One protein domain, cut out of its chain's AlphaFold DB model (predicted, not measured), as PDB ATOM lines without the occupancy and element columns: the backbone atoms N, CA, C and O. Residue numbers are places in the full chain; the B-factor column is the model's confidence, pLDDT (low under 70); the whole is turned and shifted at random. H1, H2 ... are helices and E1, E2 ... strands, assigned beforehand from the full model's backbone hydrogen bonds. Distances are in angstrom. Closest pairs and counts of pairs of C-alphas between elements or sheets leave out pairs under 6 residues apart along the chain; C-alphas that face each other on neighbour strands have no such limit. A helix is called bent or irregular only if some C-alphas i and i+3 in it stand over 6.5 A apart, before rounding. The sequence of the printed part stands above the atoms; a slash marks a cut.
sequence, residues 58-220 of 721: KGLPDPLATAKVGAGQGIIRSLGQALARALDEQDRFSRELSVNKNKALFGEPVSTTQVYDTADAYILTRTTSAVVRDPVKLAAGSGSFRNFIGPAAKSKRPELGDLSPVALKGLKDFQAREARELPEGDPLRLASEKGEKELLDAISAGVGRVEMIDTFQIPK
ATOM      1  N   LYS A  58     134.546 175.114  90.237       58.09
ATOM      2  CA  LYS A  58     135.178 175.932  89.196       58.09
ATOM      3  C   LYS A  58     136.011 175.034  88.277       58.09
ATOM      4  O   LYS A  58     136.983 174.436  88.724       58.09
ATOM      5  N   GLY A  59     135.625 174.964  87.003       60.84
ATOM      6  CA  GLY A  59     136.263 174.118  85.987       60.84
ATOM      7  C   GLY A  59     135.434 172.906  85.546       60.84
ATOM      8  O   GLY A  59     135.802 172.258  84.570       60.84
ATOM      9  N   LEU A  60     134.305 172.616  86.207       61.84
ATOM     10  CA  LEU A  60     133.302 171.681  85.689       61.84
ATOM     11  C   LEU A  60     132.349 172.407  84.721       61.84
ATOM     12  O   LEU A  60     131.978 173.547  85.001       61.84
ATOM     13  N   PRO A  61     131.903 171.767  83.625       64.31
ATOM     14  CA  PRO A  61     130.854 172.320  82.771       64.31
ATOM     15  C   PRO A  61     129.541 172.541  83.534       64.31
ATOM     16  O   PRO A  61     129.168 171.717  84.377       64.31
ATOM     17  N   ASP A  62     128.804 173.598  83.182       63.97
ATOM     18  CA  ASP A  62     127.544 173.993  83.831       63.97
ATOM     19  C   ASP A  62     126.525 172.847  84.021       63.97
ATOM     20  O   ASP A  62     125.957 172.749  85.118       63.97
ATOM     21  N   PRO A  63     126.322 171.922  83.055       59.81
ATOM     22  CA  PRO A  63     125.405 170.795  83.239       59.81
ATOM     23  C   PRO A  63     125.803 169.871  84.399       59.81
ATOM     24  O   PRO A  63     124.939 169.372  85.110       59.81
ATOM     25  N   LEU A  64     127.104 169.668  84.636       58.12
ATOM     26  CA  LEU A  64     127.617 168.817  85.717       58.12
ATOM     27  C   LEU A  64     127.695 169.557  87.053       58.12
ATOM     28  O   LEU A  64     127.439 168.971  88.106       58.12
ATOM     29  N   ALA A  65     128.033 170.846  87.014       62.56
ATOM     30  CA  ALA A  65     128.104 171.686  88.204       62.56
ATOM     31  C   ALA A  65     126.725 171.854  88.869       62.56
ATOM     32  O   ALA A  65     126.635 171.914  90.099       62.56
ATOM     33  N   THR A  66     125.657 171.887  88.063       62.91
ATOM     34  CA  THR A  66     124.278 172.137  88.516       62.91
ATOM     35  C   THR A  66     123.404 170.886  88.620       62.91
ATOM     36  O   THR A  66     122.373 170.931  89.300       62.91
ATOM     37  N   ALA A  67     123.809 169.759  88.018       57.75
ATOM     38  CA  ALA A  67     123.082 168.496  88.123       57.75
ATOM     39  C   ALA A  67     122.914 168.068  89.589       57.75
ATOM     40  O   ALA A  67     123.854 168.078  90.386       57.75
ATOM     41  N   LYS A  68     121.694 167.670  89.945       56.38
ATOM     42  CA  LYS A  68     121.339 167.160  91.271       56.38
ATOM     43  C   LYS A  68     121.296 165.640  91.218       56.38
ATOM     44  O   LYS A  68     120.637 165.086  90.345       56.38
ATOM     45  N   VAL A  69     121.959 164.976  92.163       51.12
ATOM     46  CA  VAL A  69     121.842 163.522  92.344       51.12
ATOM     47  C   VAL A  69     121.105 163.275  93.649       51.12
ATOM     48  O   VAL A  69     121.462 163.836  94.687       51.12
ATOM     49  N   GLY A  70     120.053 162.461  93.601       43.38
ATOM     50  CA  GLY A  70     119.376 162.010  94.809       43.38
ATOM     51  C   GLY A  70     120.277 161.044  95.572       43.38
ATOM     52  O   GLY A  70     120.546 159.951  95.084       43.38
ATOM     53  N   ALA A  71     120.738 161.433  96.760       38.97
ATOM     54  CA  ALA A  71     121.233 160.490  97.755       38.97
ATOM     55  C   ALA A  71     120.083 160.175  98.725       38.97
ATOM     56  O   ALA A  71     119.310 161.071  99.082       38.97
ATOM     57  N   GLY A  72     119.947 158.909  99.130       35.03
ATOM     58  CA  GLY A  72     118.983 158.511 100.160       35.03
ATOM     59  C   GLY A  72     119.117 159.392 101.411       35.03
ATOM     60  O   GLY A  72     120.224 159.806 101.748       35.03
ATOM     61  N   GLN A  73     117.985 159.689 102.065       34.28
ATOM     62  CA  GLN A  73     117.805 160.637 103.188       34.28
ATOM     63  C   GLN A  73     117.631 162.133 102.843       34.28
ATOM     64  O   GLN A  73     117.778 162.991 103.709       34.28
ATOM     65  N   GLY A  74     117.270 162.493 101.606       37.56
ATOM     66  CA  GLY A  74     116.866 163.875 101.286       37.56
ATOM     67  C   GLY A  74     118.013 164.891 101.206       37.56
ATOM     68  O   GLY A  74     117.772 166.078 100.989       37.56
ATOM     69  N   ILE A  75     119.269 164.441 101.300       41.38
ATOM     70  CA  ILE A  75     120.439 165.279 101.039       41.38
ATOM     71  C   ILE A  75     120.696 165.281  99.530       41.38
ATOM     72  O   ILE A  75     121.397 164.425  98.992       41.38
ATOM     73  N   ILE A  76     120.145 166.273  98.835       45.06
ATOM     74  CA  ILE A  76     120.529 166.557  97.451       45.06
ATOM     75  C   ILE A  76     121.933 167.170  97.479       45.06
ATOM     76  O   ILE A  76     122.093 168.359  97.755       45.06
ATOM     77  N   ARG A  77     122.965 166.369  97.199       55.12
ATOM     78  CA  ARG A  77     124.285 166.907  96.836       55.12
ATOM     79  C   ARG A  77     124.281 167.193  95.337       55.12
ATOM     80  O   ARG A  77     123.710 166.423  94.560       55.12
ATOM     81  N   SER A  78     124.890 168.299  94.912       62.75
ATOM     82  CA  SER A  78     125.119 168.480  93.477       62.75
ATOM     83  C   SER A  78     126.136 167.438  93.011       62.75
ATOM     84  O   SER A  78     127.101 167.136  93.720       62.75
ATOM     85  N   LEU A  79     125.924 166.879  91.821       63.19
ATOM     86  CA  LEU A  79     126.867 165.982  91.157       63.19
ATOM     87  C   LEU A  79     128.268 166.607  91.131       63.19
ATOM     88  O   LEU A  79     129.258 165.937  91.416       63.19
ATOM     89  N   GLY A  80     128.329 167.922  90.900       63.81
ATOM     90  CA  GLY A  80     129.556 168.705  90.954       63.81
ATOM     91  C   GLY A  80     130.308 168.622  92.285       63.81
ATOM     92  O   GLY A  80     131.530 168.562  92.264       63.81
ATOM     93  N   GLN A  81     129.636 168.554  93.440       63.84
ATOM     94  CA  GLN A  81     130.315 168.400  94.736       63.84
ATOM     95  C   GLN A  81     130.887 166.995  94.942       63.84
ATOM     96  O   GLN A  81     131.967 166.852  95.514       63.84
ATOM     97  N   ALA A  82     130.172 165.957  94.498       63.34
ATOM     98  CA  ALA A  82     130.670 164.585  94.554       63.34
ATOM     99  C   ALA A  82     131.888 164.412  93.633       63.34
ATOM    100  O   ALA A  82     132.905 163.866  94.058       63.34
ATOM    101  N   LEU A  83     131.817 164.968  92.419       65.00
ATOM    102  CA  LEU A  83     132.931 164.978  91.474       65.00
ATOM    103  C   LEU A  83     134.113 165.809  91.970       65.00
ATOM    104  O   LEU A  83     135.240 165.345  91.884       65.00
ATOM    105  N   ALA A  84     133.881 166.993  92.544       68.56
ATOM    106  CA  ALA A  84     134.956 167.821  93.090       68.56
ATOM    107  C   ALA A  84     135.749 167.090  94.184       68.56
ATOM    108  O   ALA A  84     136.965 167.224  94.245       68.56
ATOM    109  N   ARG A  85     135.089 166.268  95.015       67.44
ATOM    110  CA  ARG A  85     135.791 165.401  95.977       67.44
ATOM    111  C   ARG A  85     136.584 164.300  95.294       67.44
ATOM    112  O   ARG A  85     137.728 164.073  95.664       67.44
ATOM    113  N   ALA A  86     135.982 163.628  94.316       67.25
ATOM    114  CA  ALA A  86     136.647 162.550  93.591       67.25
ATOM    115  C   ALA A  86     137.879 163.044  92.806       67.25
ATOM    116  O   ALA A  86     138.830 162.293  92.614       67.25
ATOM    117  N   LEU A  87     137.879 164.317  92.395       77.19
ATOM    118  CA  LEU A  87     138.975 164.967  91.676       77.19
ATOM    119  C   LEU A  87     140.006 165.661  92.583       77.19
ATOM    120  O   LEU A  87     141.047 166.077  92.072       77.19
ATOM    121  N   ASP A  88     139.776 165.774  93.896       77.25
ATOM    122  CA  ASP A  88     140.673 166.524  94.793       77.25
ATOM    123  C   ASP A  88     142.082 165.911  94.855       77.25
ATOM    124  O   ASP A  88     143.081 166.630  94.892       77.25
ATOM    125  N   GLU A  89     142.191 164.584  94.765       76.25
ATOM    126  CA  GLU A  89     143.490 163.907  94.674       76.25
ATOM    127  C   GLU A  89     144.250 164.285  93.398       76.25
ATOM    128  O   GLU A  89     145.466 164.483  93.428       76.25
ATOM    129  N   GLN A  90     143.542 164.448  92.280       82.00
ATOM    130  CA  GLN A  90     144.138 164.861  91.014       82.00
ATOM    131  C   GLN A  90     144.511 166.344  91.013       82.00
ATOM    132  O   GLN A  90     145.582 166.709  90.524       82.00
ATOM    133  N   ASP A  91     143.693 167.196  91.633       84.38
ATOM    134  CA  ASP A  91     144.038 168.595  91.890       84.38
ATOM    135  C   ASP A  91     145.273 168.716  92.782       84.38
ATOM    136  O   ASP A  91     146.182 169.502  92.499       84.38
ATOM    137  N   ARG A  92     145.344 167.915  93.846       85.44
ATOM    138  CA  ARG A  92     146.511 167.839  94.720       85.44
ATOM    139  C   ARG A  92     147.743 167.390  93.946       85.44
ATOM    140  O   ARG A  92     148.766 168.063  94.044       85.44
ATOM    141  N   PHE A  93     147.650 166.321  93.158       85.44
ATOM    142  CA  PHE A  93     148.761 165.849  92.335       85.44
ATOM    143  C   PHE A  93     149.234 166.932  91.359       85.44
ATOM    144  O   PHE A  93     150.423 167.238  91.313       85.44
ATOM    145  N   SER A  94     148.313 167.597  90.657       89.94
ATOM    146  CA  SER A  94     148.641 168.709  89.762       89.94
ATOM    147  C   SER A  94     149.355 169.849  90.495       89.94
ATOM    148  O   SER A  94     150.360 170.351  89.995       89.94
ATOM    149  N   ARG A  95     148.886 170.248  91.687       91.56
ATOM    150  CA  ARG A  95     149.542 171.280  92.514       91.56
ATOM    151  C   ARG A  95     150.950 170.860  92.932       91.56
ATOM    152  O   ARG A  95     151.881 171.656  92.817       91.56
ATOM    153  N   GLU A  96     151.113 169.620  93.389       91.12
ATOM    154  CA  GLU A  96     152.414 169.058  93.769       91.12
ATOM    155  C   GLU A  96     153.392 169.060  92.578       91.12
ATOM    156  O   GLU A  96     154.550 169.450  92.740       91.12
ATOM    157  N   LEU A  97     152.934 168.716  91.369       91.75
ATOM    158  CA  LEU A  97     153.740 168.807  90.147       91.75
ATOM    159  C   LEU A  97     154.129 170.260  89.827       91.75
ATOM    160  O   LEU A  97     155.306 170.541  89.590       91.75
ATOM    161  N   SER A  98     153.181 171.203  89.873       92.88
ATOM    162  CA  SER A  98     153.437 172.618  89.561       92.88
ATOM    163  C   SER A  98     154.454 173.263  90.503       92.88
ATOM    164  O   SER A  98     155.298 174.033  90.051       92.88
ATOM    165  N   VAL A  99     154.439 172.921  91.796       93.31
ATOM    166  CA  VAL A  99     155.435 173.406  92.774       93.31
ATOM    167  C   VAL A  99     156.851 172.916  92.439       93.31
ATOM    168  O   VAL A  99     157.835 173.601  92.723       93.31
ATOM    169  N   ASN A 100     156.974 171.751  91.799       92.81
ATOM    170  CA  ASN A 100     158.254 171.110  91.498       92.81
ATOM    171  C   ASN A 100     158.736 171.306  90.053       92.81
ATOM    172  O   ASN A 100     159.795 170.783  89.698       92.81
ATOM    173  N   LYS A 101     158.024 172.099  89.240       92.62
ATOM    174  CA  LYS A 101     158.267 172.235  87.796       92.62
ATOM    175  C   LYS A 101     159.723 172.508  87.412       92.62
ATOM    176  O   LYS A 101     160.322 171.740  86.672       92.62
ATOM    177  N   ASN A 102     160.351 173.510  88.023       92.81
ATOM    178  CA  ASN A 102     161.717 173.912  87.671       92.81
ATOM    179  C   ASN A 102     162.780 172.968  88.254       92.81
ATOM    180  O   ASN A 102     163.911 172.910  87.770       92.81
ATOM    181  N   LYS A 103     162.434 172.243  89.324       93.38
ATOM    182  CA  LYS A 103     163.377 171.416  90.086       93.38
ATOM    183  C   LYS A 103     163.470 170.007  89.516       93.38
ATOM    184  O   LYS A 103     164.572 169.477  89.395       93.38
ATOM    185  N   ALA A 104     162.329 169.424  89.162       94.69
ATOM    186  CA  ALA A 104     162.219 167.994  88.912       94.69
ATOM    187  C   ALA A 104     161.541 167.620  87.588       94.69
ATOM    188  O   ALA A 104     161.633 166.459  87.190       94.69
ATOM    189  N   LEU A 105     160.897 168.566  86.898       96.38
ATOM    190  CA  LEU A 105     160.178 168.307  85.652       96.38
ATOM    191  C   LEU A 105     160.914 168.893  84.441       96.38
ATOM    192  O   LEU A 105     161.775 169.768  84.563       96.38
ATOM    193  N   PHE A 106     160.574 168.372  83.268       96.12
ATOM    194  CA  PHE A 106     160.880 168.951  81.969       96.12
ATOM    195  C   PHE A 106     159.581 169.542  81.401       96.12
ATOM    196  O   PHE A 106     158.630 168.816  81.117       96.12
ATOM    197  N   GLY A 107     159.523 170.870  81.291       92.88
ATOM    198  CA  GLY A 107     158.309 171.592  80.904       92.88
ATOM    199  C   GLY A 107     157.295 171.782  82.040       92.88
ATOM    200  O   GLY A 107     157.555 171.487  83.209       92.88
ATOM    201  N   GLU A 108     156.133 172.331  81.688       92.81
ATOM    202  CA  GLU A 108     155.026 172.555  82.621       92.81
ATOM    203  C   GLU A 108     154.148 171.299  82.734       92.81
ATOM    204  O   GLU A 108     153.900 170.629  81.725       92.81
ATOM    205  N   PRO A 109     153.627 170.975  83.931       94.31
ATOM    206  CA  PRO A 109     152.583 169.971  84.046       94.31
ATOM    207  C   PRO A 109     151.314 170.456  83.338       94.31
ATOM    208  O   PRO A 109     150.926 171.621  83.432       94.31
ATOM    209  N   VAL A 110     150.643 169.537  82.655       93.25
ATOM    210  CA  VAL A 110     149.426 169.803  81.889       93.25
ATOM    211  C   VAL A 110     148.272 169.071  82.556       93.25
ATOM    212  O   VAL A 110     148.371 167.874  82.820       93.25
ATOM    213  N   SER A 111     147.170 169.774  82.818       91.19
ATOM    214  CA  SER A 111     145.914 169.160  83.255       91.19
ATOM    215  C   SER A 111     144.811 169.497  82.261       91.19
ATOM    216  O   SER A 111     144.537 170.668  82.014       91.19
ATOM    217  N   THR A 112     144.148 168.480  81.722       91.00
ATOM    218  CA  THR A 112     143.013 168.626  80.806       91.00
ATOM    219  C   THR A 112     141.792 167.915  81.370       91.00
ATOM    220  O   THR A 112     141.904 166.848  81.968       91.00
ATOM    221  N   THR A 113     140.617 168.511  81.179       86.19
ATOM    222  CA  THR A 113     139.330 167.905  81.529       86.19
ATOM    223  C   THR A 113     138.477 167.863  80.273       86.19
ATOM    224  O   THR A 113     138.270 168.884  79.620       86.19
ATOM    225  N   GLN A 114     137.990 166.679  79.935       87.25
ATOM    226  CA  GLN A 114     137.092 166.423  78.823       87.25
ATOM    227  C   GLN A 114     135.779 165.892  79.379       87.25
ATOM    228  O   GLN A 114     135.768 165.062  80.287       87.25
ATOM    229  N   VAL A 115     134.668 166.376  78.834       80.00
ATOM    230  CA  VAL A 115     133.337 165.897  79.192       80.00
ATOM    231  C   VAL A 115     132.619 165.512  77.915       80.00
ATOM    232  O   VAL A 115     132.439 166.340  77.025       80.00
ATOM    233  N   TYR A 116     132.212 164.254  77.845       82.06
ATOM    234  CA  TYR A 116     131.377 163.741  76.778       82.06
ATOM    235  C   TYR A 116     129.958 163.617  77.291       82.06
ATOM    236  O   TYR A 116     129.698 162.930  78.284       82.06
ATOM    237  N   ASP A 117     129.052 164.296  76.600       79.06
ATOM    238  CA  ASP A 117     127.638 164.225  76.891       79.06
ATOM    239  C   ASP A 117     126.957 163.238  75.945       79.06
ATOM    240  O   ASP A 117     126.788 163.509  74.758       79.06
ATOM    241  N   THR A 118     126.596 162.062  76.452       75.62
ATOM    242  CA  THR A 118     125.881 161.050  75.661       75.62
ATOM    243  C   THR A 118     124.386 161.111  75.963       75.62
ATOM    244  O   THR A 118     123.956 161.809  76.880       75.62
ATOM    245  N   ALA A 119     123.555 160.361  75.237       65.56
ATOM    246  CA  ALA A 119     122.135 160.255  75.585       65.56
ATOM    247  C   ALA A 119     121.915 159.716  77.017       65.56
ATOM    248  O   ALA A 119     120.899 160.023  77.642       65.56
ATOM    249  N   ASP A 120     122.879 158.954  77.546       59.94
ATOM    250  CA  ASP A 120     122.649 158.037  78.667       59.94
ATOM    251  C   ASP A 120     123.527 158.333  79.880       59.94
ATOM    252  O   ASP A 120     123.165 158.004  81.009       59.94
ATOM    253  N   ALA A 121     124.669 158.976  79.662       70.00
ATOM    254  CA  ALA A 121     125.650 159.269  80.689       70.00
ATOM    255  C   ALA A 121     126.468 160.522  80.363       70.00
ATOM    256  O   ALA A 121     126.679 160.868  79.196       70.00
ATOM    257  N   TYR A 122     126.990 161.140  81.413       75.25
ATOM    258  CA  TYR A 122     128.133 162.030  81.339       75.25
ATOM    259  C   TYR A 122     129.405 161.206  81.529       75.25
ATOM    260  O   TYR A 122     129.527 160.483  82.521       75.25
ATOM    261  N   ILE A 123     130.353 161.319  80.604       80.94
ATOM    262  CA  ILE A 123     131.688 160.737  80.756       80.94
ATOM    263  C   ILE A 123     132.659 161.883  80.991       80.94
ATOM    264  O   ILE A 123     132.917 162.675  80.086       80.94
ATOM    265  N   LEU A 124     133.190 161.985  82.204       82.62
ATOM    266  CA  LEU A 124     134.214 162.961  82.554       82.62
ATOM    267  C   LEU A 124     135.567 162.264  82.546       82.62
ATOM    268  O   LEU A 124     135.763 161.314  83.292       82.62
ATOM    269  N   THR A 125     136.495 162.742  81.725       88.69
ATOM    270  CA  THR A 125     137.888 162.292  81.734       88.69
ATOM    271  C   THR A 125     138.787 163.454  82.110       88.69
ATOM    272  O   THR A 125     138.791 164.479  81.430       88.69
ATOM    273  N   ARG A 126     139.564 163.308  83.178       87.88
ATOM    274  CA  ARG A 126     140.570 164.284  83.582       87.88
ATOM    275  C   ARG A 126     141.950 163.656  83.497       87.88
ATOM    276  O   ARG A 126     142.201 162.611  84.083       87.88
ATOM    277  N   THR A 127     142.852 164.304  82.770       93.00
ATOM    278  CA  THR A 127     144.238 163.863  82.597       93.00
ATOM    279  C   THR A 127     145.170 164.887  83.218       93.00
ATOM    280  O   THR A 127     145.055 166.073  82.928       93.00
ATOM    281  N   THR A 128     146.106 164.438  84.046       92.44
ATOM    282  CA  THR A 128     147.216 165.247  84.562       92.44
ATOM    283  C   THR A 128     148.518 164.580  84.157       92.44
ATOM    284  O   THR A 128     148.771 163.446  84.554       92.44
ATOM    285  N   SER A 129     149.342 165.268  83.373       94.00
ATOM    286  CA  SER A 129     150.587 164.729  82.822       94.00
ATOM    287  C   SER A 129     151.774 165.647  83.078       94.00
ATOM    288  O   SER A 129     151.639 166.870  83.033       94.00
ATOM    289  N   ALA A 130     152.950 165.061  83.281       95.38
ATOM    290  CA  ALA A 130     154.219 165.775  83.385       95.38
ATOM    291  C   ALA A 130     155.368 164.906  82.862       95.38
ATOM    292  O   ALA A 130     155.296 163.681  82.930       95.38
ATOM    293  N   VAL A 131     156.447 165.528  82.384       96.94
ATOM    294  CA  VAL A 131     157.691 164.814  82.057       96.94
ATOM    295  C   VAL A 131     158.638 164.920  83.247       96.94
ATOM    296  O   VAL A 131     159.089 166.007  83.604       96.94
ATOM    297  N   VAL A 132     158.923 163.796  83.897       95.50
ATOM    298  CA  VAL A 132     159.799 163.718  85.069       95.50
ATOM    299  C   VAL A 132     161.250 163.651  84.613       95.50
ATOM    300  O   VAL A 132     161.646 162.729  83.904       95.50
ATOM    301  N   ARG A 133     162.056 164.614  85.058       96.69
ATOM    302  CA  ARG A 133     163.506 164.656  84.826       96.69
ATOM    303  C   ARG A 133     164.292 164.124  86.020       96.69
ATOM    304  O   ARG A 133     165.283 163.431  85.835       96.69
ATOM    305  N   ASP A 134     163.867 164.467  87.235       95.00
ATOM    306  CA  ASP A 134     164.529 164.062  88.480       95.00
ATOM    307  C   ASP A 134     163.505 163.432  89.443       95.00
ATOM    308  O   ASP A 134     162.857 164.144  90.220       95.00
ATOM    309  N   PRO A 135     163.321 162.101  89.387       91.69
ATOM    310  CA  PRO A 135     162.304 161.413  90.176       91.69
ATOM    311  C   PRO A 135     162.570 161.507  91.683       91.69
ATOM    312  O   PRO A 135     161.624 161.571  92.465       91.69
ATOM    313  N   VAL A 136     163.835 161.598  92.113       90.62
ATOM    314  CA  VAL A 136     164.198 161.717  93.536       90.62
ATOM    315  C   VAL A 136     163.762 163.073  94.087       90.62
ATOM    316  O   VAL A 136     163.098 163.136  95.126       90.62
ATOM    317  N   LYS A 137     164.069 164.167  93.376       92.69
ATOM    318  CA  LYS A 137     163.599 165.505  93.768       92.69
ATOM    319  C   LYS A 137     162.080 165.609  93.716       92.69
ATOM    320  O   LYS A 137     161.495 166.234  94.601       92.69
ATOM    321  N   LEU A 138     161.435 164.976  92.732       91.81
ATOM    322  CA  LEU A 138     159.977 164.961  92.663       91.81
ATOM    323  C   LEU A 138     159.364 164.211  93.853       91.81
ATOM    324  O   LEU A 138     158.436 164.725  94.467       91.81
ATOM    325  N   ALA A 139     159.916 163.060  94.248       89.75
ATOM    326  CA  ALA A 139     159.467 162.311  95.427       89.75
ATOM    327  C   ALA A 139     159.611 163.120  96.723       89.75
ATOM    328  O   ALA A 139     158.794 163.010  97.641       89.75
ATOM    329  N   ALA A 140     160.665 163.930  96.829       90.00
ATOM    330  CA  ALA A 140     160.868 164.797  97.982       90.00
ATOM    331  C   ALA A 140     159.769 165.873  98.074       90.00
ATOM    332  O   ALA A 140     159.285 166.142  99.173       90.00
ATOM    333  N   GLY A 141     159.338 166.427  96.935       87.94
ATOM    334  CA  GLY A 141     158.353 167.510  96.855       87.94
ATOM    335  C   GLY A 141     156.896 167.107  96.582       87.94
ATOM    336  O   GLY A 141     156.025 167.967  96.680       87.94
ATOM    337  N   SER A 142     156.612 165.847  96.239       89.19
ATOM    338  CA  SER A 142     155.268 165.318  95.963       89.19
ATOM    339  C   SER A 142     155.039 164.026  96.740       89.19
ATOM    340  O   SER A 142     155.652 162.993  96.461       89.19
ATOM    341  N   GLY A 143     154.130 164.073  97.718       84.06
ATOM    342  CA  GLY A 143     153.738 162.886  98.481       84.06
ATOM    343  C   GLY A 143     153.056 161.843  97.596       84.06
ATOM    344  O   GLY A 143     153.328 160.652  97.729       84.06
ATOM    345  N   SER A 144     152.243 162.295  96.637       80.69
ATOM    346  CA  SER A 144     151.536 161.417  95.697       80.69
ATOM    347  C   SER A 144     152.521 160.655  94.806       80.69
ATOM    348  O   SER A 144     152.430 159.435  94.678       80.69
ATOM    349  N   PHE A 145     153.528 161.348  94.259       83.56
ATOM    350  CA  PHE A 145     154.581 160.717  93.462       83.56
ATOM    351  C   PHE A 145     155.468 159.802  94.311       83.56
ATOM    352  O   PHE A 145     155.806 158.702  93.886       83.56
ATOM    353  N   ARG A 146     155.810 160.198  95.544       84.00
ATOM    354  CA  ARG A 146     156.590 159.354  96.463       84.00
ATOM    355  C   ARG A 146     155.915 158.015  96.731       84.00
ATOM    356  O   ARG A 146     156.604 157.003  96.741       84.00
ATOM    357  N   ASN A 147     154.602 157.996  96.931       74.81
ATOM    358  CA  ASN A 147     153.866 156.749  97.137       74.81
ATOM    359  C   ASN A 147     153.852 155.880  95.870       74.81
ATOM    360  O   ASN A 147     153.869 154.657  95.968       74.81
ATOM    361  N   PHE A 148     153.896 156.512  94.694       69.88
ATOM    362  CA  PHE A 148     153.960 155.834  93.402       69.88
ATOM    363  C   PHE A 148     155.328 155.177  93.132       69.88
ATOM    364  O   PHE A 148     155.376 154.021  92.722       69.88
ATOM    365  N   ILE A 149     156.447 155.865  93.404       71.12
ATOM    366  CA  ILE A 149     157.806 155.357  93.103       71.12
ATOM    367  C   ILE A 149     158.592 154.816  94.310       71.12
ATOM    368  O   ILE A 149     159.642 154.194  94.141       71.12
ATOM    369  N   GLY A 150     158.131 155.058  95.537       57.62
ATOM    370  CA  GLY A 150     158.875 154.808  96.779       57.62
ATOM    371  C   GLY A 150     159.382 153.371  96.957       57.62
ATOM    372  O   GLY A 150     160.525 153.195  97.389       57.62
ATOM    373  N   PRO A 151     158.598 152.337  96.602       59.03
ATOM    374  CA  PRO A 151     159.073 150.953  96.603       59.03
ATOM    375  C   PRO A 151     160.097 150.651  95.491       59.03
ATOM    376  O   PRO A 151     161.051 149.908  95.721       59.03
ATOM    377  N   ALA A 152     159.951 151.260  94.308       56.28
ATOM    378  CA  ALA A 152     160.836 151.047  93.157       56.28
ATOM    379  C   ALA A 152     162.228 151.670  93.362       56.28
ATOM    380  O   ALA A 152     163.237 151.046  93.037       56.28
ATOM    381  N   ALA A 153     162.306 152.840  94.005       58.78
ATOM    382  CA  ALA A 153     163.570 153.524  94.302       58.78
ATOM    383  C   ALA A 153     164.515 152.724  95.224       58.78
ATOM    384  O   ALA A 153     165.714 152.993  95.259       58.78
ATOM    385  N   LYS A 154     163.986 151.744  95.972       63.28
ATOM    386  CA  LYS A 154     164.755 150.851  96.859       63.28
ATOM    387  C   LYS A 154     165.075 149.492  96.229       63.28
ATOM    388  O   LYS A 154     165.746 148.674  96.854       63.28
ATOM    389  N   SER A 155     164.565 149.222  95.030       67.12
ATOM    390  CA  SER A 155     164.726 147.934  94.360       67.12
ATOM    391  C   SER A 155     166.024 147.875  93.547       67.12
ATOM    392  O   SER A 155     166.533 148.899  93.087       67.12
ATOM    393  N   LYS A 156     166.591 146.670  93.394       76.56
ATOM    394  CA  LYS A 156     167.755 146.449  92.523       76.56
ATOM    395  C   LYS A 156     167.359 146.826  91.092       76.56
ATOM    396  O   LYS A 156     166.331 146.350  90.615       76.56
ATOM    397  N   ARG A 157     168.165 147.664  90.429       81.81
ATOM    398  CA  ARG A 157     167.931 148.040  89.028       81.81
ATOM    399  C   ARG A 157     167.951 146.792  88.137       81.81
ATOM    400  O   ARG A 157     168.794 145.923  88.376       81.81
ATOM    401  N   PRO A 158     167.039 146.687  87.159       85.25
ATOM    402  CA  PRO A 158     167.042 145.575  86.223       85.25
ATOM    403  C   PRO A 158     168.271 145.653  85.313       85.25
ATOM    404  O   PRO A 158     168.630 146.728  84.824       85.25
ATOM    405  N   GLU A 159     168.909 144.512  85.079       92.31
ATOM    406  CA  GLU A 159     169.938 144.382  84.049       92.31
ATOM    407  C   GLU A 159     169.299 144.003  82.709       92.31
ATOM    408  O   GLU A 159     168.249 143.363  82.673       92.31
ATOM    409  N   LEU A 160     169.936 144.354  81.585       93.19
ATOM    410  CA  LEU A 160     169.422 143.999  80.250       93.19
ATOM    411  C   LEU A 160     169.257 142.480  80.079       93.19
ATOM    412  O   LEU A 160     168.315 142.036  79.430       93.19
ATOM    413  N   GLY A 161     170.153 141.695  80.686       92.31
ATOM    414  CA  GLY A 161     170.089 140.232  80.674       92.31
ATOM    415  C   GLY A 161     168.972 139.641  81.540       92.31
ATOM    416  O   GLY A 161     168.619 138.483  81.339       92.31
ATOM    417  N   ASP A 162     168.401 140.426  82.460       90.06
ATOM    418  CA  ASP A 162     167.279 140.006  83.307       90.06
ATOM    419  C   ASP A 162     165.918 140.256  82.625       90.06
ATOM    420  O   ASP A 162     164.878 139.842  83.142       90.06
ATOM    421  N   LEU A 163     165.898 140.952  81.479       91.00
ATOM    422  CA  LEU A 163     164.673 141.236  80.738       91.00
ATOM    423  C   LEU A 163     164.188 140.006  79.975       91.00
ATOM    424  O   LEU A 163     164.954 139.298  79.320       91.00
ATOM    425  N   SER A 164     162.874 139.803  79.983       94.69
ATOM    426  CA  SER A 164     162.245 138.840  79.090       94.69
ATOM    427  C   SER A 164     162.427 139.254  77.614       94.69
ATOM    428  O   SER A 164     162.667 140.430  77.309       94.69
ATOM    429  N   PRO A 165     162.213 138.334  76.655       96.69
ATOM    430  CA  PRO A 165     162.221 138.679  75.235       96.69
ATOM    431  C   PRO A 165     161.204 139.767  74.853       96.69
ATOM    432  O   PRO A 165     161.480 140.581  73.971       96.69
ATOM    433  N   VAL A 166     160.036 139.802  75.507       94.44
ATOM    434  CA  VAL A 166     158.990 140.803  75.237       94.44
ATOM    435  C   VAL A 166     159.413 142.170  75.769       94.44
ATOM    436  O   VAL A 166     159.308 143.154  75.038       94.44
ATOM    437  N   ALA A 167     159.950 142.228  76.989       93.44
ATOM    438  CA  ALA A 167     160.440 143.463  77.587       93.44
ATOM    439  C   ALA A 167     161.635 144.041  76.817       93.44
ATOM    440  O   ALA A 167     161.670 145.239  76.541       93.44
ATOM    441  N   LEU A 168     162.582 143.191  76.403       97.00
ATOM    442  CA  LEU A 168     163.728 143.607  75.594       97.00
ATOM    443  C   LEU A 168     163.290 144.141  74.226       97.00
ATOM    444  O   LEU A 168     163.793 145.165  73.766       97.00
ATOM    445  N   LYS A 169     162.333 143.470  73.575       97.38
ATOM    446  CA  LYS A 169     161.755 143.965  72.324       97.38
ATOM    447  C   LYS A 169     161.054 145.310  72.536       97.38
ATOM    448  O   LYS A 169     161.292 146.228  71.763       97.38
ATOM    449  N   GLY A 170     160.245 145.442  73.589       96.19
ATOM    450  CA  GLY A 170     159.561 146.690  73.934       96.19
ATOM    451  C   GLY A 170     160.528 147.852  74.165       96.19
ATOM    452  O   GLY A 170     160.306 148.940  73.642       96.19
ATOM    453  N   LEU A 171     161.646 147.601  74.854       97.56
ATOM    454  CA  LEU A 171     162.713 148.582  75.056       97.56
ATOM    455  C   LEU A 171     163.318 149.046  73.727       97.56
ATOM    456  O   LEU A 171     163.452 150.248  73.499       97.56
ATOM    457  N   LYS A 172     163.645 148.103  72.838       97.69
ATOM    458  CA  LYS A 172     164.202 148.399  71.510       97.69
ATOM    459  C   LYS A 172     163.219 149.162  70.629       97.69
ATOM    460  O   LYS A 172     163.605 150.134  69.985       97.69
ATOM    461  N   ASP A 173     161.953 148.755  70.633       97.25
ATOM    462  CA  ASP A 173     160.890 149.417  69.878       97.25
ATOM    463  C   ASP A 173     160.672 150.853  70.387       97.25
ATOM    464  O   ASP A 173     160.591 151.786  69.582       97.25
ATOM    465  N   PHE A 174     160.658 151.052  71.710       97.25
ATOM    466  CA  PHE A 174     160.571 152.376  72.327       97.25
ATOM    467  C   PHE A 174     161.771 153.249  71.945       97.25
ATOM    468  O   PHE A 174     161.593 154.389  71.520       97.25
ATOM    469  N   GLN A 175     162.994 152.719  72.038       97.12
ATOM    470  CA  GLN A 175     164.215 153.444  71.677       97.12
ATOM    471  C   GLN A 175     164.230 153.848  70.194       97.12
ATOM    472  O   GLN A 175     164.603 154.969  69.841       97.12
ATOM    473  N   ALA A 176     163.822 152.937  69.308       96.19
ATOM    474  CA  ALA A 176     163.866 153.145  67.866       96.19
ATOM    475  C   ALA A 176     162.796 154.123  67.362       96.19
ATOM    476  O   ALA A 176     163.011 154.768  66.334       96.19
ATOM    477  N   ARG A 177     161.656 154.215  68.055       95.69
ATOM    478  CA  ARG A 177     160.488 154.984  67.611       95.69
ATOM    479  C   ARG A 177     160.165 156.125  68.561       95.69
ATOM    480  O   ARG A 177     160.389 157.282  68.230       95.69
ATOM    481  N   GLU A 178     159.679 155.787  69.749       94.94
ATOM    482  CA  GLU A 178     159.107 156.756  70.682       94.94
ATOM    483  C   GLU A 178     160.163 157.741  71.189       94.94
ATOM    484  O   GLU A 178     159.956 158.948  71.113       94.94
ATOM    485  N   ALA A 179     161.336 157.259  71.613       95.25
ATOM    486  CA  ALA A 179     162.387 158.112  72.169       95.25
ATOM    487  C   ALA A 179     162.919 159.158  71.171       95.25
ATOM    488  O   ALA A 179     163.326 160.244  71.580       95.25
ATOM    489  N   ARG A 180     162.902 158.854  69.864       93.88
ATOM    490  CA  ARG A 180     163.350 159.774  68.802       93.88
ATOM    491  C   ARG A 180     162.340 160.880  68.508       93.88
ATOM    492  O   ARG A 180     162.738 161.964  68.092       93.88
ATOM    493  N   GLU A 181     161.057 160.600  68.722       95.50
ATOM    494  CA  GLU A 181     159.954 161.545  68.525       95.50
ATOM    495  C   GLU A 181     159.772 162.493  69.724       95.50
ATOM    496  O   GLU A 181     159.072 163.501  69.614       95.50
ATOM    497  N   LEU A 182     160.421 162.211  70.861       96.00
ATOM    498  CA  LEU A 182     160.394 163.094  72.025       96.00
ATOM    499  C   LEU A 182     161.100 164.436  71.736       96.00
ATOM    500  O   LEU A 182     162.077 164.471  70.974       96.00
ATOM    501  N   PRO A 183     160.649 165.545  72.361       96.06
ATOM    502  CA  PRO A 183     161.269 166.856  72.198       96.06
ATOM    503  C   PRO A 183     162.771 166.848  72.492       96.06
ATOM    504  O   PRO A 183     163.273 166.059  73.295       96.06
ATOM    505  N   GLU A 184     163.496 167.769  71.864       95.19
ATOM    506  CA  GLU A 184     164.910 167.966  72.167       95.19
ATOM    507  C   GLU A 184     165.098 168.320  73.653       95.19
ATOM    508  O   GLU A 184     164.368 169.141  74.211       95.19
ATOM    509  N   GLY A 185     166.058 167.662  74.309       94.94
ATOM    510  CA  GLY A 185     166.308 167.814  75.744       94.94
ATOM    511  C   GLY A 185     165.422 166.963  76.664       94.94
ATOM    512  O   GLY A 185     165.627 167.006  77.880       94.94
ATOM    513  N   ASP A 186     164.486 166.170  76.127       97.19
ATOM    514  CA  ASP A 186     163.732 165.200  76.926       97.19
ATOM    515  C   ASP A 186     164.692 164.183  77.582       97.19
ATOM    516  O   ASP A 186     165.571 163.625  76.912       97.19
ATOM    517  N   PRO A 187     164.560 163.916  78.893       97.25
ATOM    518  CA  PRO A 187     165.509 163.074  79.611       97.25
ATOM    519  C   PRO A 187     165.550 161.618  79.116       97.25
ATOM    520  O   PRO A 187     166.608 160.994  79.207       97.25
ATOM    521  N   LEU A 188     164.459 161.070  78.568       97.50
ATOM    522  CA  LEU A 188     164.471 159.724  77.985       97.50
ATOM    523  C   LEU A 188     165.114 159.692  76.606       97.50
ATOM    524  O   LEU A 188     165.790 158.716  76.285       97.50
ATOM    525  N   ARG A 189     164.967 160.758  75.814       98.00
ATOM    526  CA  ARG A 189     165.693 160.894  74.548       98.00
ATOM    527  C   ARG A 189     167.202 160.940  74.788       98.00
ATOM    528  O   ARG A 189     167.940 160.162  74.193       98.00
ATOM    529  N   LEU A 190     167.639 161.756  75.749       97.75
ATOM    530  CA  LEU A 190     169.047 161.847  76.150       97.75
ATOM    531  C   LEU A 190     169.594 160.527  76.720       97.75
ATOM    532  O   LEU A 190     170.770 160.220  76.546       97.75
ATOM    533  N   ALA A 191     168.769 159.747  77.426       97.44
ATOM    534  CA  ALA A 191     169.155 158.418  77.905       97.44
ATOM    535  C   ALA A 191     169.249 157.405  76.752       97.44
ATOM    536  O   ALA A 191     170.219 156.656  76.668       97.44
ATOM    537  N   SER A 192     168.291 157.437  75.824       97.81
ATOM    538  CA  SER A 192     168.264 156.616  74.609       97.81
ATOM    539  C   SER A 192     169.494 156.826  73.723       97.81
ATOM    540  O   SER A 192     170.007 155.861  73.162       97.81
ATOM    541  N   GLU A 193     169.977 158.065  73.602       97.31
ATOM    542  CA  GLU A 193     171.195 158.410  72.852       97.31
ATOM    543  C   GLU A 193     172.472 157.827  73.480       97.31
ATOM    544  O   GLU A 193     173.461 157.632  72.778       97.31
ATOM    545  N   LYS A 194     172.453 157.512  74.784       97.69
ATOM    546  CA  LYS A 194     173.585 156.894  75.496       97.69
ATOM    547  C   LYS A 194     173.593 155.369  75.405       97.69
ATOM    548  O   LYS A 194     174.670 154.785  75.434       97.69
ATOM    549  N   GLY A 195     172.426 154.740  75.259       97.62
ATOM    550  CA  GLY A 195     172.313 153.294  75.085       97.62
ATOM    551  C   GLY A 195     171.020 152.696  75.640       97.62
ATOM    552  O   GLY A 195     170.252 153.345  76.351       97.62
ATOM    553  N   GLU A 196     170.784 151.416  75.324       97.00
ATOM    554  CA  GLU A 196     169.638 150.647  75.837       97.00
ATOM    555  C   GLU A 196     169.661 150.542  77.371       97.00
ATOM    556  O   GLU A 196     168.608 150.603  78.005       97.00
ATOM    557  N   LYS A 197     170.848 150.420  77.987       96.56
ATOM    558  CA  LYS A 197     170.990 150.292  79.447       96.56
ATOM    559  C   LYS A 197     170.666 151.595  80.170       96.56
ATOM    560  O   LYS A 197     169.983 151.567  81.190       96.56
ATOM    561  N   GLU A 198     171.126 152.728  79.656       97.06
ATOM    562  CA  GLU A 198     170.852 154.049  80.218       97.06
ATOM    563  C   GLU A 198     169.368 154.394  80.108       97.06
ATOM    564  O   GLU A 198     168.789 154.910  81.065       97.06
ATOM    565  N   LEU A 199     168.738 154.064  78.977       97.00
ATOM    566  CA  LEU A 199     167.289 154.159  78.811       97.00
ATOM    567  C   LEU A 199     166.553 153.236  79.796       97.00
ATOM    568  O   LEU A 199     165.658 153.690  80.509       97.00
ATOM    569  N   LEU A 200     167.013 151.982  79.883       94.75
ATOM    570  CA  LEU A 200     166.838 151.015  80.971       94.75
ATOM    571  C   LEU A 200     166.635 151.658  82.345       94.75
ATOM    572  O   LEU A 200     165.562 151.648  82.965       94.75
ATOM    573  N   ASP A 201     167.743 152.204  82.816       92.31
ATOM    574  CA  ASP A 201     167.898 152.748  84.151       92.31
ATOM    575  C   ASP A 201     167.061 154.006  84.353       92.31
ATOM    576  O   ASP A 201     166.489 154.182  85.429       92.31
ATOM    577  N   ALA A 202     166.946 154.857  83.330       93.50
ATOM    578  CA  ALA A 202     166.109 156.048  83.379       93.50
ATOM    579  C   ALA A 202     164.628 155.676  83.559       93.50
ATOM    580  O   ALA A 202     163.988 156.144  84.504       93.50
ATOM    581  N   ILE A 203     164.100 154.779  82.720       92.12
ATOM    582  CA  ILE A 203     162.716 154.294  82.813       92.12
ATOM    583  C   ILE A 203     162.470 153.639  84.176       92.12
ATOM    584  O   ILE A 203     161.484 153.949  84.844       92.12
ATOM    585  N   SER A 204     163.387 152.779  84.624       88.12
ATOM    586  CA  SER A 204     163.270 152.067  85.905       88.12
ATOM    587  C   SER A 204     163.344 152.999  87.118       88.12
ATOM    588  O   SER A 204     162.767 152.706  88.164       88.12
ATOM    589  N   ALA A 205     164.019 154.144  86.986       86.94
ATOM    590  CA  ALA A 205     164.051 155.190  88.003       86.94
ATOM    591  C   ALA A 205     162.785 156.069  88.015       86.94
ATOM    592  O   ALA A 205     162.629 156.883  88.925       86.94
ATOM    593  N   GLY A 206     161.883 155.921  87.039       87.94
ATOM    594  CA  GLY A 206     160.683 156.749  86.895       87.94
ATOM    595  C   GLY A 206     160.916 158.063  86.144       87.94
ATOM    596  O   GLY A 206     160.170 159.019  86.350       87.94
ATOM    597  N   VAL A 207     161.957 158.137  85.307       93.75
ATOM    598  CA  VAL A 207     162.184 159.249  84.369       93.75
ATOM    599  C   VAL A 207     161.233 159.117  83.179       93.75
ATOM    600  O   VAL A 207     160.957 158.010  82.722       93.75
ATOM    601  N   GLY A 208     160.770 160.248  82.650       94.75
ATOM    602  CA  GLY A 208     159.919 160.322  81.464       94.75
ATOM    603  C   GLY A 208     158.505 160.802  81.754       94.75
ATOM    604  O   GLY A 208     158.199 161.303  82.837       94.75
ATOM    605  N   ARG A 209     157.631 160.692  80.751       94.75
ATOM    606  CA  ARG A 209     156.242 161.144  80.860       94.75
ATOM    607  C   ARG A 209     155.458 160.249  81.815       94.75
ATOM    608  O   ARG A 209     155.332 159.049  81.585       94.75
ATOM    609  N   VAL A 210     154.900 160.861  82.852       91.81
ATOM    610  CA  VAL A 210     153.927 160.243  83.753       91.81
ATOM    611  C   VAL A 210     152.580 160.909  83.562       91.81
ATOM    612  O   VAL A 210     152.491 162.131  83.418       91.81
ATOM    613  N   GLU A 211     151.525 160.108  83.559       92.00
ATOM    614  CA  GLU A 211     150.160 160.601  83.415       92.00
ATOM    615  C   GLU A 211     149.254 159.927  84.422       92.00
ATOM    616  O   GLU A 211     149.354 158.724  84.634       92.00
ATOM    617  N   MET A 212     148.336 160.690  84.997       88.56
ATOM    618  CA  MET A 212     147.211 160.174  85.760       88.56
ATOM    619  C   MET A 212     145.927 160.569  85.044       88.56
ATOM    620  O   MET A 212     145.669 161.756  84.838       88.56
ATOM    621  N   ILE A 213     145.150 159.567  84.650       91.25
ATOM    622  CA  ILE A 213     143.887 159.703  83.933       91.25
ATOM    623  C   ILE A 213     142.789 159.169  84.844       91.25
ATOM    624  O   ILE A 213     142.814 157.995  85.205       91.25
ATOM    625  N   ASP A 214     141.836 160.020  85.195       86.69
ATOM    626  CA  ASP A 214     140.606 159.641  85.878       86.69
ATOM    627  C   ASP A 214     139.441 159.715  84.893       86.69
ATOM    628  O   ASP A 214     139.206 160.760  84.287       86.69
ATOM    629  N   THR A 215     138.695 158.624  84.754       87.06
ATOM    630  CA  THR A 215     137.487 158.544  83.933       87.06
ATOM    631  C   THR A 215     136.296 158.167  84.807       87.06
ATOM    632  O   THR A 215     136.257 157.100  85.416       87.06
ATOM    633  N   PHE A 216     135.296 159.042  84.845       80.00
ATOM    634  CA  PHE A 216     134.028 158.838  85.535       80.00
ATOM    635  C   PHE A 216     132.918 158.672  84.509       80.00
ATOM    636  O   PHE A 216     132.723 159.547  83.666       80.00
ATOM    637  N   GLN A 217     132.149 157.595  84.621       78.62
ATOM    638  CA  GLN A 217     130.913 157.417  83.871       78.62
ATOM    639  C   GLN A 217     129.726 157.567  84.820       78.62
ATOM    640  O   GLN A 217     129.541 156.770  85.741       78.62
ATOM    641  N   ILE A 218     128.928 158.608  84.592       69.00
ATOM    642  CA  ILE A 218     127.813 158.996  85.454       69.00
ATOM    643  C   ILE A 218     126.520 158.900  84.643       69.00
ATOM    644  O   ILE A 218     126.349 159.672  83.699       69.00
ATOM    645  N   PRO A 219     125.584 158.005  84.981       65.38
ATOM    646  CA  PRO A 219     124.327 157.890  84.253       65.38
ATOM    647  C   PRO A 219     123.437 159.129  84.444       65.38
ATOM    648  O   PRO A 219     123.356 159.698  85.533       65.38
ATOM    649  N   LYS A 220     122.736 159.538  83.381       65.44
ATOM    650  CA  LYS A 220     121.782 160.664  83.383       65.44
ATOM    651  C   LYS A 220     120.441 160.330  84.040       65.44
ATOM    652  O   LYS A 220     119.677 161.230  84.379       65.44
TER     653      LYS A 220
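Overview. This is residues 58 to 220 of the 721 residues of an uncharacterized protein of Planctomycetes bacterium (UniProt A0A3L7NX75). A long, narrow, twisted sheet of three strands, E3, E4 and E5, makes the length of the body, with H2b, an arm of the bent helix H2, over one face. At one sheet end two helix groups gather, H3, H4 and H5 by H2b, and H6, H7 and H8 beyond the start of E5; at the other end H1 and the small hairpin E1 and E2 lie by arm H2a. The printed part has 163 residues, in the order H1 E1 E2 H2 H3 E3 E4 H4 H5 H6 H7 H8 E5; both sheets, E3 - E4 - E5 and E1 - E2, are antiparallel, and the class is mixed. It is loose, radius of gyration of the C-alphas 19.8 A, and elongated, spanning 61 by 33 by 29 A.

Along the chain. Find C-alpha 105 at (160.178, 168.307, 85.652); from there E3, residues 105 to 117, runs 33.9 A and bends by 53 degrees at residue 108. E4, residues 121 to 132, returns over 34.7 A, and E5, residues 208 to 219, covers 35.8 A to C-alpha 219 at (124.327, 157.890, 84.253). H2, residues 79 to 99, was assigned as one helix by its hydrogen bonds but is bent, C-alphas 86 and 89 being 7.1 A apart: its arms are H2a, 79 to 86, 10.6 A, and H2b, 89 to 99, 15.4 A. H6, residues 165 to 181, 23.9 A, is only just irregular, C-alphas 176 and 179 being 6.7 A apart. Look also for H1 at 62 to 66, E1 at 68 to 70, E2 at 76 to 78, H3 at 101 to 104, H4 at 135 to 141, H5 at 143 to 149, H7 at 187 to 192 and H8 at 196 to 204.

Arrangement. In the hairpin E3 and E4 find N 110 and O 129, 2.9 A apart; between E4 and E5, N 128 and O 212 are 2.8 A apart. H2b is on this sheet at a height of 9.0 A, in two layers, a helix arm on one face of a sheet; H3 is on the same face. H2b touches H5, closest C-alphas Phe 93 and Ser 144, 6.2 A, about perpendicular at 87 degrees. H3 touches H4, C-alphas Ala 104 and Leu 138 closest at 5.3 A. H6 touches H7 with residues 175 to 180 alone, closest C-alphas Ala 179 and Arg 189, 4.9 A. In the helical hairpin H7 and H8, C-alphas Ala 191 and Leu 199 are closest at 4.7 A. H1 touches H2a, closest C-alphas Ala 65 and Gly 80, 4.3 A; in the hairpin E1 and E2, N 69 and O 77 are 3.3 A apart. Every O i to N i+4 pair is within hydrogen-bond range in H1, H2a, H2b, H4, H5, H7 and H8, and 11 of 13 in H6; H3 is too short for one.

Size, cuts and confidence. The C-alphas farthest apart, of Gly 74 and Lys 194, are 62.7 A apart. The printed part has no cut, and the link H5 to H6, 15 residues, is long. Mean pLDDT of the printed part is 82.5; look for values under 70 at residues 58 to 86, 119 to 120, 148, 150 to 155 and 218 to 220.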